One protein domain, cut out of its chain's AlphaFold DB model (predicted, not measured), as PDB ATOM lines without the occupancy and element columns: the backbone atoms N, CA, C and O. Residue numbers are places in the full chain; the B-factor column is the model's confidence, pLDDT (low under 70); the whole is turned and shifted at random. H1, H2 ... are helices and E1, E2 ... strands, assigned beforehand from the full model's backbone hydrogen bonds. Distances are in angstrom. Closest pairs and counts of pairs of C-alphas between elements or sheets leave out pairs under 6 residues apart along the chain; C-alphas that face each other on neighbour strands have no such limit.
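AT A GLANCE: This is residues 6 to 69 of the 70 residues of an uncharacterized protein of Pedobacter africanus (UniProt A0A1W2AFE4). A three-stranded antiparallel sheet, E1 E2 E3, has H1 crossing it; H2 and H3 pack on different parts of H1. The printed part has 64 residues, with H1 E1 E2 E3 H2 H3 along the chain, of mixed class. It is compact: radius of gyration of the C-alphas 10.7 A, spans 28 by 26 by 20 A.

IN THESE COORDINATES: E1 is residues 25 to 31, 17.1 A; E2, 34 to 39; E3, 43 to 46. H1, residues 6 to 18, 18.9 A, begins at C-alpha 6 (108.068, 70.003, 82.581). H2 is residues 48 to 56; H3, 63 to 67, ends at C-alpha 67 (123.346, 72.187, 69.660).

HOW THE PARTS SIT: The strands form a meander, each the antiparallel neighbour of the one before; within hydrogen-bond range are N 29 and O 36, 2.9 A, and N 37 and O 44, 2.8 A. H1 is on the sheet, height 9.4 A, across the strands. Residues 7 to 11 alone of H1 touch H2, closest C-alphas Val 7 and Phe 55, 6.1 A, about perpendicular at 77 degrees; residues 15 to 18 alone touch H3, closest C-alphas Leu 15 and Leu 66, 6.6 A. H2 only grazes the sheet with residues 48 to 51. Every O i to N i+4 pair is within hydrogen-bond range in H2 and H3, 8 of 9 in H1.

THE WHOLE: The farthest C-alphas, Thr 40 and Glu 60, are 27.7 A apart. The printed part has no cut and no long link; no printed residue is under 70 in pLDDT.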
ATOM      1  N   TYR A   6     108.311  70.911  83.709       95.19
ATOM      2  CA  TYR A   6     108.068  70.003  82.581       95.19
ATOM      3  C   TYR A   6     108.693  70.500  81.264       95.19
ATOM      4  O   TYR A   6     109.217  69.694  80.508       95.19
ATOM      5  N   VAL A   7     108.741  71.817  81.031       96.50
ATOM      6  CA  VAL A   7     109.391  72.415  79.849       96.50
ATOM      7  C   VAL A   7     110.893  72.133  79.861       96.50
ATOM      8  O   VAL A   7     111.501  71.884  78.823       96.50
ATOM      9  N   VAL A   8     111.499  72.156  81.052       96.44
ATOM     10  CA  VAL A   8     112.917  71.824  81.230       96.44
ATOM     11  C   VAL A   8     113.152  70.342  80.950       96.44
ATOM     12  O   VAL A   8     114.099  70.014  80.244       96.44
ATOM     13  N   TYR A   9     112.280  69.455  81.441       96.75
ATOM     14  CA  TYR A   9     112.360  68.024  81.131       96.75
ATOM     15  C   TYR A   9     112.256  67.750  79.628       96.75
ATOM     16  O   TYR A   9     113.076  67.011  79.096       96.75
ATOM     17  N   GLU A  10     111.304  68.368  78.926       96.62
ATOM     18  CA  GLU A  10     111.172  68.206  77.475       96.62
ATOM     19  C   GLU A  10     112.421  68.670  76.718       96.62
ATOM     20  O   GLU A  10     112.888  67.978  75.815       96.62
ATOM     21  N   LEU A  11     113.005  69.810  77.105       96.56
ATOM     22  CA  LEU A  11     114.260  70.275  76.510       96.56
ATOM     23  C   LEU A  11     115.410  69.310  76.773       96.56
ATOM     24  O   LEU A  11     116.177  69.035  75.859       96.56
ATOM     25  N   LEU A  12     115.519  68.770  77.987       96.19
ATOM     26  CA  LEU A  12     116.544  67.781  78.313       96.19
ATOM     27  C   LEU A  12     116.375  66.484  77.519       96.19
ATOM     28  O   LEU A  12     117.377  65.909  77.113       96.19
ATOM     29  N   ILE A  13     115.144  66.041  77.253       95.50
ATOM     30  CA  ILE A  13     114.887  64.883  76.380       95.50
ATOM     31  C   ILE A  13     115.419  65.170  74.971       95.50
ATOM     32  O   ILE A  13     116.224  64.401  74.454       95.50
ATOM     33  N   ARG A  14     115.054  66.320  74.391       96.06
ATOM     34  CA  ARG A  14     115.526  66.733  73.057       96.06
ATOM     35  C   ARG A  14     117.047  66.902  72.998       96.06
ATOM     36  O   ARG A  14     117.663  66.587  71.989       96.06
ATOM     37  N   LEU A  15     117.662  67.414  74.064       95.38
ATOM     38  CA  LEU A  15     119.115  67.573  74.151       95.38
ATOM     39  C   LEU A  15     119.828  66.225  74.283       95.38
ATOM     40  O   LEU A  15     120.851  66.040  73.633       95.38
ATOM     41  N   ASN A  16     119.278  65.278  75.048       93.94
ATOM     42  CA  ASN A  16     119.829  63.926  75.177       93.94
ATOM     43  C   ASN A  16     119.805  63.148  73.851       93.94
ATOM     44  O   ASN A  16     120.707  62.354  73.597       93.94
ATOM     45  N   GLU A  17     118.826  63.398  72.973       93.69
ATOM     46  CA  GLU A  17     118.807  62.829  71.614       93.69
ATOM     47  C   GLU A  17     119.978  63.323  70.744       93.69
ATOM     48  O   GLU A  17     120.403  62.627  69.821       93.69
ATOM     49  N   LEU A  18     120.502  64.519  71.030       93.62
ATOM     50  CA  LEU A  18     121.607  65.142  70.294       93.62
ATOM     51  C   LEU A  18     122.967  64.873  70.950       93.62
ATOM     52  O   LEU A  18     123.975  64.758  70.254       93.62
ATOM     53  N   ASN A  19     122.997  64.786  72.278       90.25
ATOM     54  CA  ASN A  19     124.182  64.524  73.077       90.25
ATOM     55  C   ASN A  19     123.795  63.778  74.364       90.25
ATOM     56  O   ASN A  19     123.248  64.370  75.295       90.25
ATOM     57  N   ALA A  20     124.129  62.489  74.428       87.31
ATOM     58  CA  ALA A  20     123.805  61.628  75.567       87.31
ATOM     59  C   ALA A  20     124.529  62.019  76.873       87.31
ATOM     60  O   ALA A  20     124.140  61.563  77.947       87.31
ATOM     61  N   ASP A  21     125.549  62.883  76.811       91.06
ATOM     62  CA  ASP A  21     126.304  63.315  77.991       91.06
ATOM     63  C   ASP A  21     125.592  64.418  78.796       91.06
ATOM     64  O   ASP A  21     126.069  64.802  79.863       91.06
ATOM     65  N   VAL A  22     124.434  64.921  78.344       92.56
ATOM     66  CA  VAL A  22     123.634  65.937  79.060       92.56
ATOM     67  C   VAL A  22     123.211  65.452  80.451       92.56
ATOM     68  O   VAL A  22     123.220  66.239  81.403       92.56
ATOM     69  N   GLY A  23     122.881  64.165  80.586       93.25
ATOM     70  CA  GLY A  23     122.430  63.554  81.834       93.25
ATOM     71  C   GLY A  23     120.981  63.887  82.208       93.25
ATOM     72  O   GLY A  23     120.224  64.473  81.430       93.25
ATOM     73  N   ASP A  24     120.603  63.512  83.431       94.25
ATOM     74  CA  ASP A  24     119.237  63.639  83.945       94.25
ATOM     75  C   ASP A  24     119.037  64.926  84.748       94.25
ATOM     76  O   ASP A  24     119.963  65.434  85.382       94.25
ATOM     77  N   PHE A  25     117.808  65.444  84.770       96.31
ATOM     78  CA  PHE A  25     117.441  66.624  85.555       96.31
ATOM     79  C   PHE A  25     117.665  66.414  87.062       96.31
ATOM     80  O   PHE A  25     117.186  65.441  87.640       96.31
ATOM     81  N   VAL A  26     118.290  67.393  87.725       97.12
ATOM     82  CA  VAL A  26     118.405  67.450  89.194       97.12
ATOM     83  C   VAL A  26     117.642  68.648  89.753       97.12
ATOM     84  O   VAL A  26     116.844  68.514  90.678       97.12
ATOM     85  N   SER A  27     117.895  69.846  89.222       96.56
ATOM     86  CA  SER A  27     117.219  71.073  89.660       96.56
ATOM     87  C   SER A  27     117.340  72.182  88.617       96.56
ATOM     88  O   SER A  27     118.178  72.119  87.720       96.56
ATOM     89  N   CYS A  28     116.533  73.235  88.747       96.62
ATOM     90  CA  CYS A  28     116.684  74.442  87.942       96.62
ATOM     91  C   CYS A  28     116.433  75.707  88.759       96.62
ATOM     92  O   CYS A  28     115.604  75.721  89.672       96.62
ATOM     93  N   LYS A  29     117.095  76.798  88.379       95.25
ATOM     94  CA  LYS A  29     116.834  78.137  88.914       95.25
ATOM     95  C   LYS A  29     116.941  79.190  87.822       95.25
ATOM     96  O   LYS A  29     117.728  79.051  86.889       95.25
ATOM     97  N   LYS A  30     116.172  80.269  87.958       94.38
ATOM     98  CA  LYS A  30     116.297  81.432  87.076       94.38
ATOM     99  C   LYS A  30     117.518  82.253  87.491       94.38
ATOM    100  O   LYS A  30     117.745  82.464  88.681       94.38
ATOM    101  N   THR A  31     118.284  82.702  86.512       94.00
ATOM    102  CA  THR A  31     119.436  83.596  86.654       94.00
ATOM    103  C   THR A  31     119.271  84.776  85.693       94.00
ATOM    104  O   THR A  31     118.312  84.832  84.924       94.00
ATOM    105  N   GLU A  32     120.204  85.728  85.717       92.56
ATOM    106  CA  GLU A  32     120.229  86.839  84.753       92.56
ATOM    107  C   GLU A  32     120.490  86.368  83.311       92.56
ATOM    108  O   GLU A  32     120.110  87.041  82.360       92.56
ATOM    109  N   GLN A  33     121.101  85.192  83.148       90.62
ATOM    110  CA  GLN A  33     121.495  84.625  81.855       90.62
ATOM    111  C   GLN A  33     120.448  83.654  81.279       90.62
ATOM    112  O   GLN A  33     120.603  83.178  80.157       90.62
ATOM    113  N   GLY A  34     119.380  83.352  82.026       94.50
ATOM    114  CA  GLY A  34     118.335  82.413  81.617       94.50
ATOM    115  C   GLY A  34     117.936  81.465  82.742       94.50
ATOM    116  O   GLY A  34     117.735  81.875  83.884       94.50
ATOM    117  N   ILE A  35     117.777  80.184  82.419       96.38
ATOM    118  CA  ILE A  35     117.466  79.130  83.384       96.38
ATOM    119  C   ILE A  35     118.688  78.230  83.503       96.38
ATOM    120  O   ILE A  35     119.018  77.498  82.575       96.38
ATOM    121  N   LEU A  36     119.350  78.281  84.658       96.81
ATOM    122  CA  LEU A  36     120.428  77.355  84.976       96.81
ATOM    123  C   LEU A  36     119.814  76.025  85.407       96.81
ATOM    124  O   LEU A  36     119.060  75.980  86.384       96.81
ATOM    125  N   VAL A  37     120.153  74.960  84.691       97.06
ATOM    126  CA  VAL A  37     119.719  73.593  84.962       97.06
ATOM    127  C   VAL A  37     120.921  72.800  85.446       97.06
ATOM    128  O   VAL A  37     121.953  72.740  84.783       97.06
ATOM    129  N   GLN A  38     120.780  72.202  86.623       97.44
ATOM    130  CA  GLN A  38     121.701  71.194  87.120       97.44
ATOM    131  C   GLN A  38     121.229  69.839  86.605       97.44
ATOM    132  O   GLN A  38     120.082  69.454  86.852       97.44
ATOM    133  N   THR A  39     122.125  69.120  85.943       96.62
ATOM    134  CA  THR A  39     121.947  67.718  85.582       96.62
ATOM    135  C   THR A  39     122.904  66.834  86.381       96.62
ATOM    136  O   THR A  39     123.754  67.329  87.131       96.62
ATOM    137  N   THR A  40     122.765  65.517  86.245       96.12
ATOM    138  CA  THR A  40     123.699  64.534  86.820       96.12
ATOM    139  C   THR A  40     125.097  64.616  86.212       96.12
ATOM    140  O   THR A  40     126.064  64.253  86.878       96.12
ATOM    141  N   SER A  41     125.209  65.105  84.976       95.38
ATOM    142  CA  SER A  41     126.470  65.182  84.229       95.38
ATOM    143  C   SER A  41     127.114  66.571  84.255       95.38
ATOM    144  O   SER A  41     128.290  66.707  83.930       95.38
ATOM    145  N   GLY A  42     126.383  67.615  84.657       94.38
ATOM    146  CA  GLY A  42     126.925  68.968  84.703       94.38
ATOM    147  C   GLY A  42     125.868  70.047  84.889       94.38
ATOM    148  O   GLY A  42     124.809  69.828  85.474       94.38
ATOM    149  N   GLN A  43     126.181  71.251  84.423       95.06
ATOM    150  CA  GLN A  43     125.257  72.379  84.404       95.06
ATOM    151  C   GLN A  43     125.109  72.883  82.977       95.06
ATOM    152  O   GLN A  43     126.094  72.953  82.247       95.06
ATOM    153  N   LEU A  44     123.897  73.290  82.611       94.88
ATOM    154  CA  LEU A  44     123.633  73.956  81.341       94.88
ATOM    155  C   LEU A  44     122.727  75.167  81.564       94.88
ATOM    156  O   LEU A  44     121.861  75.163  82.443       94.88
ATOM    157  N   THR A  45     122.923  76.214  80.768       96.25
ATOM    158  CA  THR A  45     122.089  77.418  80.827       96.25
ATOM    159  C   THR A  45     121.165  77.440  79.624       96.25
ATOM    160  O   THR A  45     121.621  77.548  78.491       96.25
ATOM    161  N   ILE A  46     119.859  77.363  79.870       96.06
ATOM    162  CA  ILE A  46     118.827  77.492  78.840       96.06
ATOM    163  C   ILE A  46     118.472  78.978  78.695       96.06
ATOM    164  O   ILE A  46     117.986  79.574  79.664       96.06
ATOM    165  N   PRO A  47     118.653  79.594  77.512       96.00
ATOM    166  CA  PRO A  47     118.213  80.962  77.266       96.00
ATOM    167  C   PRO A  47     116.706  81.112  77.497       96.00
ATOM    168  O   PRO A  47     115.916  80.257  77.091       96.00
ATOM    169  N   GLU A  48     116.276  82.224  78.102       94.75
ATOM    170  CA  GLU A  48     114.848  82.450  78.379       94.75
ATOM    171  C   GLU A  48     113.997  82.449  77.096       94.75
ATOM    172  O   GLU A  48     112.864  81.970  77.111       94.75
ATOM    173  N   SER A  49     114.549  82.925  75.978       94.44
ATOM    174  CA  SER A  49     113.895  82.883  74.664       94.44
ATOM    175  C   SER A  49     113.628  81.453  74.190       94.44
ATOM    176  O   SER A  49     112.537  81.163  73.702       94.44
ATOM    177  N   LEU A  50     114.596  80.551  74.368       96.00
ATOM    178  CA  LEU A  50     114.474  79.146  73.986       96.00
ATOM    179  C   LEU A  50     113.474  78.421  74.892       96.00
ATOM    180  O   LEU A  50     112.605  77.708  74.399       96.00
ATOM    181  N   TYR A  51     113.527  78.677  76.201       96.06
ATOM    182  CA  TYR A  51     112.547  78.145  77.150       96.06
ATOM    183  C   TYR A  51     111.111  78.578  76.812       96.06
ATOM    184  O   TYR A  51     110.201  77.752  76.813       96.06
ATOM    185  N   ARG A  52     110.894  79.864  76.497       95.25
ATOM    186  CA  ARG A  52     109.564  80.368  76.114       95.25
ATOM    187  C   ARG A  52     109.065  79.730  74.823       95.25
ATOM    188  O   ARG A  52     107.927  79.284  74.783       95.25
ATOM    189  N   ARG A  53     109.924  79.609  73.809       96.50
ATOM    190  CA  ARG A  53     109.567  78.932  72.555       96.50
ATOM    191  C   ARG A  53     109.251  77.458  72.764       96.50
ATOM    192  O   ARG A  53     108.316  76.973  72.147       96.50
ATOM    193  N   GLN A  54     109.945  76.759  73.662       96.50
ATOM    194  CA  GLN A  54     109.563  75.388  74.003       96.50
ATOM    195  C   GLN A  54     108.172  75.357  74.646       96.50
ATOM    196  O   GLN A  54     107.379  74.481  74.334       96.50
ATOM    197  N   PHE A  55     107.857  76.303  75.531       95.50
ATOM    198  CA  PHE A  55     106.542  76.360  76.169       95.50
ATOM    199  C   PHE A  55     105.408  76.688  75.182       95.50
ATOM    200  O   PHE A  55     104.308  76.162  75.325       95.50
ATOM    201  N   GLU A  56     105.661  77.558  74.203       95.94
ATOM    202  CA  GLU A  56     104.640  78.080  73.285       95.94
ATOM    203  C   GLU A  56     104.530  77.274  71.982       95.94
ATOM    204  O   GLU A  56     103.430  76.887  71.588       95.94
ATOM    205  N   ASN A  57     105.655  77.024  71.304       95.81
ATOM    206  CA  ASN A  57     105.715  76.322  70.021       95.81
ATOM    207  C   ASN A  57     107.056  75.564  69.830       95.81
ATOM    208  O   ASN A  57     107.968  76.057  69.155       95.81
ATOM    209  N   PRO A  58     107.191  74.338  70.375       94.19
ATOM    210  CA  PRO A  58     108.425  73.548  70.306       94.19
ATOM    211  C   PRO A  58     108.946  73.279  68.889       94.19
ATOM    212  O   PRO A  58     110.152  73.088  68.710       94.19
ATOM    213  N   ALA A  59     108.042  73.230  67.901       94.50
ATOM    214  CA  ALA A  59     108.346  72.894  66.511       94.50
ATOM    215  C   ALA A  59     109.195  73.964  65.807       94.50
ATOM    216  O   ALA A  59     109.850  73.670  64.811       94.50
ATOM    217  N   GLU A  60     109.218  75.190  66.333       94.75
ATOM    218  CA  GLU A  60     110.061  76.262  65.806       94.75
ATOM    219  C   GLU A  60     111.528  76.116  66.206       94.75
ATOM    220  O   GLU A  60     112.372  76.777  65.609       94.75
ATOM    221  N   ILE A  61     111.845  75.313  67.225       96.00
ATOM    222  CA  ILE A  61     113.218  75.139  67.707       96.00
ATOM    223  C   ILE A  61     113.889  74.047  66.881       96.00
ATOM    224  O   ILE A  61     113.517  72.873  66.968       96.00
ATOM    225  N   SER A  62     114.903  74.423  66.110       95.12
ATOM    226  CA  SER A  62     115.703  73.487  65.324       95.12
ATOM    227  C   SER A  62     116.741  72.740  66.173       95.12
ATOM    228  O   SER A  62     117.168  73.202  67.233       95.12
ATOM    229  N   ALA A  63     117.210  71.588  65.684       93.56
ATOM    230  CA  ALA A  63     118.298  70.848  66.330       93.56
ATOM    231  C   ALA A  63     119.612  71.653  66.379       93.56
ATOM    232  O   ALA A  63     120.357  71.549  67.346       93.56
ATOM    233  N   ILE A  64     119.877  72.495  65.372       93.19
ATOM    234  CA  ILE A  64     121.067  73.360  65.324       93.19
ATOM    235  C   ILE A  64     121.041  74.381  66.469       93.19
ATOM    236  O   ILE A  64     122.060  74.609  67.114       93.19
ATOM    237  N   GLU A  65     119.876  74.967  66.755       93.12
ATOM    238  CA  GLU A  65     119.718  75.873  67.897       93.12
ATOM    239  C   GLU A  65     119.961  75.151  69.225       93.12
ATOM    240  O   GLU A  65     120.643  75.690  70.093       93.12
ATOM    241  N   LEU A  66     119.471  73.919  69.382       94.06
ATOM    242  CA  LEU A  66     119.729  73.121  70.585       94.06
ATOM    243  C   LEU A  66     121.213  72.771  70.746       94.06
ATOM    244  O   LEU A  66     121.733  72.829  71.856       94.06
ATOM    245  N   LEU A  67     121.908  72.469  69.646       92.25
ATOM    246  CA  LEU A  67     123.346  72.187  69.660       92.25
ATOM    247  C   LEU A  67     124.190  73.389  70.095       92.25
ATOM    248  O   LEU A  67     125.280  73.187  70.611       92.25
ATOM    249  N   SER A  68     123.694  74.623  69.943       92.31
ATOM    250  CA  SER A  68     124.406  75.830  70.401       92.31
ATOM    251  C   SER A  68     124.441  76.005  71.927       92.31
ATOM    252  O   SER A  68     125.009  76.978  72.419       92.31
ATOM    253  N   LEU A  69     123.816  75.086  72.672       88.69
ATOM    254  CA  LEU A  69     123.876  75.026  74.134       88.69
ATOM    255  C   LEU A  69     125.086  74.237  74.666       88.69
ATOM    256  O   LEU A  69     125.294  74.236  75.881       88.69
TER     257      LEU A  69